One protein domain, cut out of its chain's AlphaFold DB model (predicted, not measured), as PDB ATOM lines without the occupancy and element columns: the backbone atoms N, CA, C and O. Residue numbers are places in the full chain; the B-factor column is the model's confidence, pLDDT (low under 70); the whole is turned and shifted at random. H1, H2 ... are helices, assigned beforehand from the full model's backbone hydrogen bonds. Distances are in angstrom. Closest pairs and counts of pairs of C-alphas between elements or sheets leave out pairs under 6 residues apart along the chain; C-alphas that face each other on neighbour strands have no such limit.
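What this domain is: This is residues 49 to 101 of the 101 residues of an uncharacterized protein of Bacteroidales bacterium (UniProt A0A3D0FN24). The printed part traces a flat, open ring with an empty middle: H1 makes one side, the longer H2 the other, a long link joins them at one end, and the first and last printed residues come near each other at the other end. The 53 residues hold two named helices, H1 then H2, and no named strand; the class is all helix, though under half of the residues, 26, are in named elements. The whole is loose, with a radius of gyration of the C-alphas of 13.7 A and spans of 40 by 25 by 12 A.

Where its parts are: H1 is residues 54 to 63, 14.3 A long, beginning at C-alpha 54 (-15.213, 40.623, -72.489). H2 is residues 75 to 90, 22.8 A long, ending at C-alpha 90 (-30.641, 36.629, -73.227).

How they stand to each other: H1 and H2 are apart. In both helices every O i to N i+4 pair is within hydrogen-bond range. Residues 58 to 87 stand free, of which 58 to 63 belong to H1 and 75 to 87 to H2.

The domain as a whole: The C-alphas farthest apart, of Pro 74 and Asp 100, are 39.9 A apart; those of Ile 49 and Leu 101, 11.4 A. The link from H1 to H2, 11 residues, is long. The printed part has no cut. In this model, pLDDT is under 70 at residues 61 to 71 and 93 to 94.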
ATOM      1  N   ILE A  49     -11.710  43.828 -61.348       81.69
ATOM      2  CA  ILE A  49     -11.502  42.756 -62.326       81.69
ATOM      3  C   ILE A  49     -12.530  41.623 -62.196       81.69
ATOM      4  O   ILE A  49     -12.816  40.954 -63.182       81.69
ATOM      5  N   ASN A  50     -13.145  41.444 -61.021       83.00
ATOM      6  CA  ASN A  50     -14.229  40.480 -60.805       83.00
ATOM      7  C   ASN A  50     -15.533  40.874 -61.509       83.00
ATOM      8  O   ASN A  50     -16.442  40.059 -61.624       83.00
ATOM      9  N   THR A  51     -15.629  42.122 -61.963       80.62
ATOM     10  CA  THR A  51     -16.795  42.668 -62.670       80.62
ATOM     11  C   THR A  51     -16.494  42.996 -64.130       80.62
ATOM     12  O   THR A  51     -17.389  43.394 -64.875       80.62
ATOM     13  N   LEU A  52     -15.232  42.859 -64.546       83.25
ATOM     14  CA  LEU A  52     -14.795  43.178 -65.894       83.25
ATOM     15  C   LEU A  52     -14.919  41.931 -66.768       83.25
ATOM     16  O   LEU A  52     -14.223  40.943 -66.553       83.25
ATOM     17  N   SER A  53     -15.791  41.995 -67.769       85.81
ATOM     18  CA  SER A  53     -16.006  40.921 -68.740       85.81
ATOM     19  C   SER A  53     -15.633  41.336 -70.160       85.81
ATOM     20  O   SER A  53     -15.551  42.534 -70.463       85.81
ATOM     21  N   ILE A  54     -15.447  40.359 -71.058       81.88
ATOM     22  CA  ILE A  54     -15.213  40.623 -72.489       81.88
ATOM     23  C   ILE A  54     -16.331  41.505 -73.051       81.88
ATOM     24  O   ILE A  54     -16.056  42.483 -73.756       81.88
ATOM     25  N   ARG A  55     -17.591  41.216 -72.699       81.00
ATOM     26  CA  ARG A  55     -18.734  42.044 -73.092       81.00
ATOM     27  C   ARG A  55     -18.585  43.465 -72.578       81.00
ATOM     28  O   ARG A  55     -18.791  44.399 -73.348       81.00
ATOM     29  N   THR A  56     -18.211  43.648 -71.315       78.25
ATOM     30  CA  THR A  56     -18.073  44.974 -70.694       78.25
ATOM     31  C   THR A  56     -17.009  45.815 -71.400       78.25
ATOM     32  O   THR A  56     -17.300  46.942 -71.802       78.25
ATOM     33  N   ILE A  57     -15.818  45.257 -71.646       79.00
ATOM     34  CA  ILE A  57     -14.743  45.944 -72.382       79.00
ATOM     35  C   ILE A  57     -15.190  46.286 -73.808       79.00
ATOM     36  O   ILE A  57     -15.006  47.413 -74.273       79.00
ATOM     37  N   THR A  58     -15.812  45.330 -74.498       77.12
ATOM     38  CA  THR A  58     -16.263  45.518 -75.884       77.12
ATOM     39  C   THR A  58     -17.342  46.596 -75.974       77.12
ATOM     40  O   THR A  58     -17.284  47.446 -76.856       77.12
ATOM     41  N   SER A  59     -18.276  46.625 -75.020       75.00
ATOM     42  CA  SER A  59     -19.344  47.631 -74.933       75.00
ATOM     43  C   SER A  59     -18.782  49.031 -74.683       75.00
ATOM     44  O   SER A  59     -19.168  49.983 -75.358       75.00
ATOM     45  N   MET A  60     -17.832  49.154 -73.748       72.31
ATOM     46  CA  MET A  60     -17.151  50.418 -73.448       72.31
ATOM     47  C   MET A  60     -16.423  50.971 -74.675       72.31
ATOM     48  O   MET A  60     -16.482  52.170 -74.937       72.31
ATOM     49  N   ARG A  61     -15.794  50.101 -75.473       69.50
ATOM     50  CA  ARG A  61     -15.115  50.505 -76.710       69.50
ATOM     51  C   ARG A  61     -16.081  50.818 -77.853       69.50
ATOM     52  O   ARG A  61     -15.851  51.778 -78.575       69.50
ATOM     53  N   MET A  62     -17.148  50.036 -78.016       66.88
ATOM     54  CA  MET A  62     -18.155  50.245 -79.064       66.88
ATOM     55  C   MET A  62     -18.971  51.520 -78.860       66.88
ATOM     56  O   MET A  62     -19.433  52.093 -79.840       66.88
ATOM     57  N   HIS A  63     -19.187  51.949 -77.616       65.56
ATOM     58  CA  HIS A  63     -19.925  53.180 -77.329       65.56
ATOM     59  C   HIS A  63     -19.045  54.428 -77.343       65.56
ATOM     60  O   HIS A  63     -19.551  55.515 -77.620       65.56
ATOM     61  N   TYR A  64     -17.735  54.280 -77.126       64.44
ATOM     62  CA  TYR A  64     -16.804  55.400 -77.171       64.44
ATOM     63  C   TYR A  64     -16.776  56.040 -78.569       64.44
ATOM     64  O   TYR A  64     -16.307  55.448 -79.540       64.44
ATOM     65  N   GLY A  65     -17.294  57.269 -78.670       63.09
ATOM     66  CA  GLY A  65     -17.357  58.043 -79.916       63.09
ATOM     67  C   GLY A  65     -18.664  57.919 -80.712       63.09
ATOM     68  O   GLY A  65     -18.857  58.684 -81.653       63.09
ATOM     69  N   THR A  66     -19.593  57.033 -80.329       66.38
ATOM     70  CA  THR A  66     -20.894  56.865 -81.016       66.38
ATOM     71  C   THR A  66     -22.088  57.398 -80.222       66.38
ATOM     72  O   THR A  66     -23.217  57.340 -80.704       66.38
ATOM     73  N   GLU A  67     -21.857  57.915 -79.012       63.12
ATOM     74  CA  GLU A  67     -22.893  58.272 -78.027       63.12
ATOM     75  C   GLU A  67     -23.920  59.294 -78.555       63.12
ATOM     76  O   GLU A  67     -25.073  59.273 -78.135       63.12
ATOM     77  N   ASN A  68     -23.534  60.118 -79.538       56.62
ATOM     78  CA  ASN A  68     -24.355  61.200 -80.100       56.62
ATOM     79  C   ASN A  68     -24.514  61.136 -81.633       56.62
ATOM     80  O   ASN A  68     -24.820  62.147 -82.263       56.62
ATOM     81  N   PHE A  69     -24.266  59.987 -82.273       63.38
ATOM     82  CA  PHE A  69     -24.204  59.929 -83.744       63.38
ATOM     83  C   PHE A  69     -25.565  60.169 -84.427       63.38
ATOM     84  O   PHE A  69     -25.610  60.659 -85.553       63.38
ATOM     85  N   ILE A  70     -26.687  59.857 -83.762       63.16
ATOM     86  CA  ILE A  70     -28.035  60.054 -84.317       63.16
ATOM     87  C   ILE A  70     -28.984  60.544 -83.217       63.16
ATOM     88  O   ILE A  70     -29.477  59.756 -82.414       63.16
ATOM     89  N   ASN A  71     -29.283  61.845 -83.215       68.94
ATOM     90  CA  ASN A  71     -30.175  62.474 -82.227       68.94
ATOM     91  C   ASN A  71     -31.663  62.115 -82.421       68.94
ATOM     92  O   ASN A  71     -32.458  62.284 -81.502       68.94
ATOM     93  N   ASN A  72     -32.053  61.615 -83.601       76.81
ATOM     94  CA  ASN A  72     -33.414  61.150 -83.880       76.81
ATOM     95  C   ASN A  72     -33.407  59.942 -84.838       76.81
ATOM     96  O   ASN A  72     -33.565  60.113 -86.049       76.81
ATOM     97  N   PRO A  73     -33.146  58.725 -84.335       80.62
ATOM     98  CA  PRO A  73     -33.076  57.540 -85.181       80.62
ATOM     99  C   PRO A  73     -34.455  57.182 -85.763       80.62
ATOM    100  O   PRO A  73     -35.457  57.328 -85.058       80.62
ATOM    101  N   PRO A  74     -34.522  56.670 -87.010       88.62
ATOM    102  CA  PRO A  74     -35.755  56.126 -87.586       88.62
ATOM    103  C   PRO A  74     -36.368  55.022 -86.712       88.62
ATOM    104  O   PRO A  74     -35.657  54.345 -85.960       88.62
ATOM    105  N   GLU A  75     -37.679  54.800 -86.821       89.12
ATOM    106  CA  GLU A  75     -38.390  53.797 -86.011       89.12
ATOM    107  C   GLU A  75     -37.857  52.374 -86.234       89.12
ATOM    108  O   GLU A  75     -37.746  51.590 -85.288       89.12
ATOM    109  N   GLU A  76     -37.431  52.042 -87.454       88.94
ATOM    110  CA  GLU A  76     -36.809  50.757 -87.775       88.94
ATOM    111  C   GLU A  76     -35.513  50.553 -86.984       88.94
ATOM    112  O   GLU A  76     -35.269  49.467 -86.453       88.94
ATOM    113  N   MET A  77     -34.716  51.614 -86.841       82.12
ATOM    114  CA  MET A  77     -33.461  51.594 -86.091       82.12
ATOM    115  C   MET A  77     -33.716  51.458 -84.587       82.12
ATOM    116  O   MET A  77     -33.041  50.681 -83.913       82.12
ATOM    117  N   LYS A  78     -34.733  52.152 -84.051       84.56
ATOM    118  CA  LYS A  78     -35.160  51.979 -82.650       84.56
ATOM    119  C   LYS A  78     -35.600  50.540 -82.384       84.56
ATOM    120  O   LYS A  78     -35.214  49.945 -81.376       84.56
ATOM    121  N   ARG A  79     -36.377  49.961 -83.303       88.25
ATOM    122  CA  ARG A  79     -36.870  48.583 -83.206       88.25
ATOM    123  C   ARG A  79     -35.734  47.565 -83.305       88.25
ATOM    124  O   ARG A  79     -35.717  46.610 -82.531       88.25
ATOM    125  N   PHE A  80     -34.771  47.790 -84.199       86.88
ATOM    126  CA  PHE A  80     -33.555  46.984 -84.293       86.88
ATOM    127  C   PHE A  80     -32.758  47.034 -82.990       86.88
ATOM    128  O   PHE A  80     -32.486  45.981 -82.416       86.88
ATOM    129  N   LYS A  81     -32.460  48.238 -82.477       82.94
ATOM    130  CA  LYS A  81     -31.712  48.416 -81.227       82.94
ATOM    131  C   LYS A  81     -32.385  47.684 -80.066       82.94
ATOM    132  O   LYS A  81     -31.735  46.913 -79.379       82.94
ATOM    133  N   LYS A  82     -33.706  47.824 -79.918       86.75
ATOM    134  CA  LYS A  82     -34.479  47.112 -78.889       86.75
ATOM    135  C   LYS A  82     -34.346  45.587 -78.991       86.75
ATOM    136  O   LYS A  82     -34.213  44.911 -77.973       86.75
ATOM    137  N   ASN A  83     -34.412  45.033 -80.201       87.81
ATOM    138  CA  ASN A  83     -34.261  43.591 -80.409       87.81
ATOM    139  C   ASN A  83     -32.825  43.129 -80.136       87.81
ATOM    140  O   ASN A  83     -32.632  42.066 -79.552       87.81
ATOM    141  N   TYR A  84     -31.841  43.937 -80.530       83.56
ATOM    142  CA  TYR A  84     -30.430  43.692 -80.266       83.56
ATOM    143  C   TYR A  84     -30.130  43.706 -78.761       83.56
ATOM    144  O   TYR A  84     -29.548  42.753 -78.254       83.56
ATOM    145  N   ASP A  85     -30.622  44.703 -78.024       82.88
ATOM    146  CA  ASP A  85     -30.475  44.792 -76.567       82.88
ATOM    147  C   ASP A  85     -31.092  43.562 -75.875       82.88
ATOM    148  O   ASP A  85     -30.456  42.934 -75.028       82.88
ATOM    149  N   LYS A  86     -32.290  43.136 -76.307       86.44
ATOM    150  CA  LYS A  86     -32.942  41.918 -75.797       86.44
ATOM    151  C   LYS A  86     -32.132  40.651 -76.093       86.44
ATOM    152  O   LYS A  86     -32.027  39.776 -75.236       86.44
ATOM    153  N   PHE A  87     -31.552  40.548 -77.288       83.38
ATOM    154  CA  PHE A  87     -30.665  39.442 -77.642       83.38
ATOM    155  C   PHE A  87     -29.418  39.419 -76.747       83.38
ATOM    156  O   PHE A  87     -29.028  38.357 -76.266       83.38
ATOM    157  N   LEU A  88     -28.811  40.577 -76.465       78.00
ATOM    158  CA  LEU A  88     -27.662  40.662 -75.561       78.00
ATOM    159  C   LEU A  88     -28.021  40.236 -74.132       78.00
ATOM    160  O   LEU A  88     -27.236  39.521 -73.510       78.00
ATOM    161  N   GLU A  89     -29.191  40.629 -73.623       80.81
ATOM    162  CA  GLU A  89     -29.666  40.226 -72.292       80.81
ATOM    163  C   GLU A  89     -29.865  38.715 -72.165       80.81
ATOM    164  O   GLU A  89     -29.454  38.130 -71.165       80.81
ATOM    165  N   GLN A  90     -30.434  38.080 -73.189       82.44
ATOM    166  CA  GLN A  90     -30.641  36.629 -73.227       82.44
ATOM    167  C   GLN A  90     -29.327  35.836 -73.262       82.44
ATOM    168  O   GLN A  90     -29.302  34.675 -72.874       82.44
ATOM    169  N   ASN A  91     -28.229  36.462 -73.692       76.00
ATOM    170  CA  ASN A  91     -26.913  35.837 -73.814       76.00
ATOM    171  C   ASN A  91     -25.933  36.268 -72.703       76.00
ATOM    172  O   ASN A  91     -24.717  36.148 -72.873       76.00
ATOM    173  N   LYS A  92     -26.429  36.784 -71.568       70.50
ATOM    174  CA  LYS A  92     -25.586  37.182 -70.422       70.50
ATOM    175  C   LYS A  92     -24.833  36.017 -69.774       70.50
ATOM    176  O   LYS A  92     -23.741  36.239 -69.272       70.50
ATOM    177  N   GLU A  93     -25.370  34.799 -69.817       65.00
ATOM    178  CA  GLU A  93     -24.753  33.629 -69.163       65.00
ATOM    179  C   GLU A  93     -23.432  33.175 -69.807       65.00
ATOM    180  O   GLU A  93     -22.670  32.442 -69.190       65.00
ATOM    181  N   HIS A  94     -23.121  33.653 -71.015       68.12
ATOM    182  CA  HIS A  94     -21.872  33.347 -71.723       68.12
ATOM    183  C   HIS A  94     -20.805  34.439 -71.555       68.12
ATOM    184  O   HIS A  94     -19.880  34.535 -72.362       68.12
ATOM    185  N   ASP A  95     -20.962  35.328 -70.573       77.81
ATOM    186  CA  ASP A  95     -20.035  36.436 -70.379       77.81
ATOM    187  C   ASP A  95     -18.795  35.991 -69.592       77.81
ATOM    188  O   ASP A  95     -18.867  35.692 -68.402       77.81
ATOM    189  N   ILE A  96     -17.651  35.937 -70.272       84.50
ATOM    190  CA  ILE A  96     -16.372  35.515 -69.690       84.50
ATOM    191  C   ILE A  96     -15.746  36.706 -68.959       84.50
ATOM    192  O   ILE A  96     -15.558  37.780 -69.551       84.50
ATOM    193  N   LEU A  97     -15.417  36.523 -67.676       84.94
ATOM    194  CA  LEU A  97     -14.672  37.516 -66.907       84.94
ATOM    195  C   LEU A  97     -13.210  37.528 -67.347       84.94
ATOM    196  O   LEU A  97     -12.613  36.496 -67.626       84.94
ATOM    197  N   ILE A  98     -12.609  38.711 -67.353       82.62
ATOM    198  CA  ILE A  98     -11.227  38.894 -67.807       82.62
ATOM    199  C   ILE A  98     -10.221  38.193 -66.892       82.62
ATOM    200  O   ILE A  98      -9.169  37.776 -67.355       82.62
ATOM    201  N   LYS A  99     -10.543  38.041 -65.603       80.81
ATOM    202  CA  LYS A  99      -9.693  37.312 -64.653       80.81
ATOM    203  C   LYS A  99      -9.642  35.796 -64.900       80.81
ATOM    204  O   LYS A  99      -8.780  35.143 -64.327       80.81
ATOM    205  N   ASP A 100     -10.584  35.264 -65.684       83.81
ATOM    206  CA  ASP A 100     -10.732  33.830 -65.956       83.81
ATOM    207  C   ASP A 100     -10.141  33.443 -67.335       83.81
ATOM    208  O   ASP A 100     -10.381  32.335 -67.816       83.81
ATOM    209  N   LEU A 101      -9.401  34.363 -67.979       76.94
ATOM    210  CA  LEU A 101      -8.694  34.175 -69.254       76.94
ATOM    211  C   LEU A 101      -7.239  33.728 -69.073       76.94
ATOM    212  O   LEU A 101      -6.598  34.161 -68.088       76.94
TER     213      LEU A 101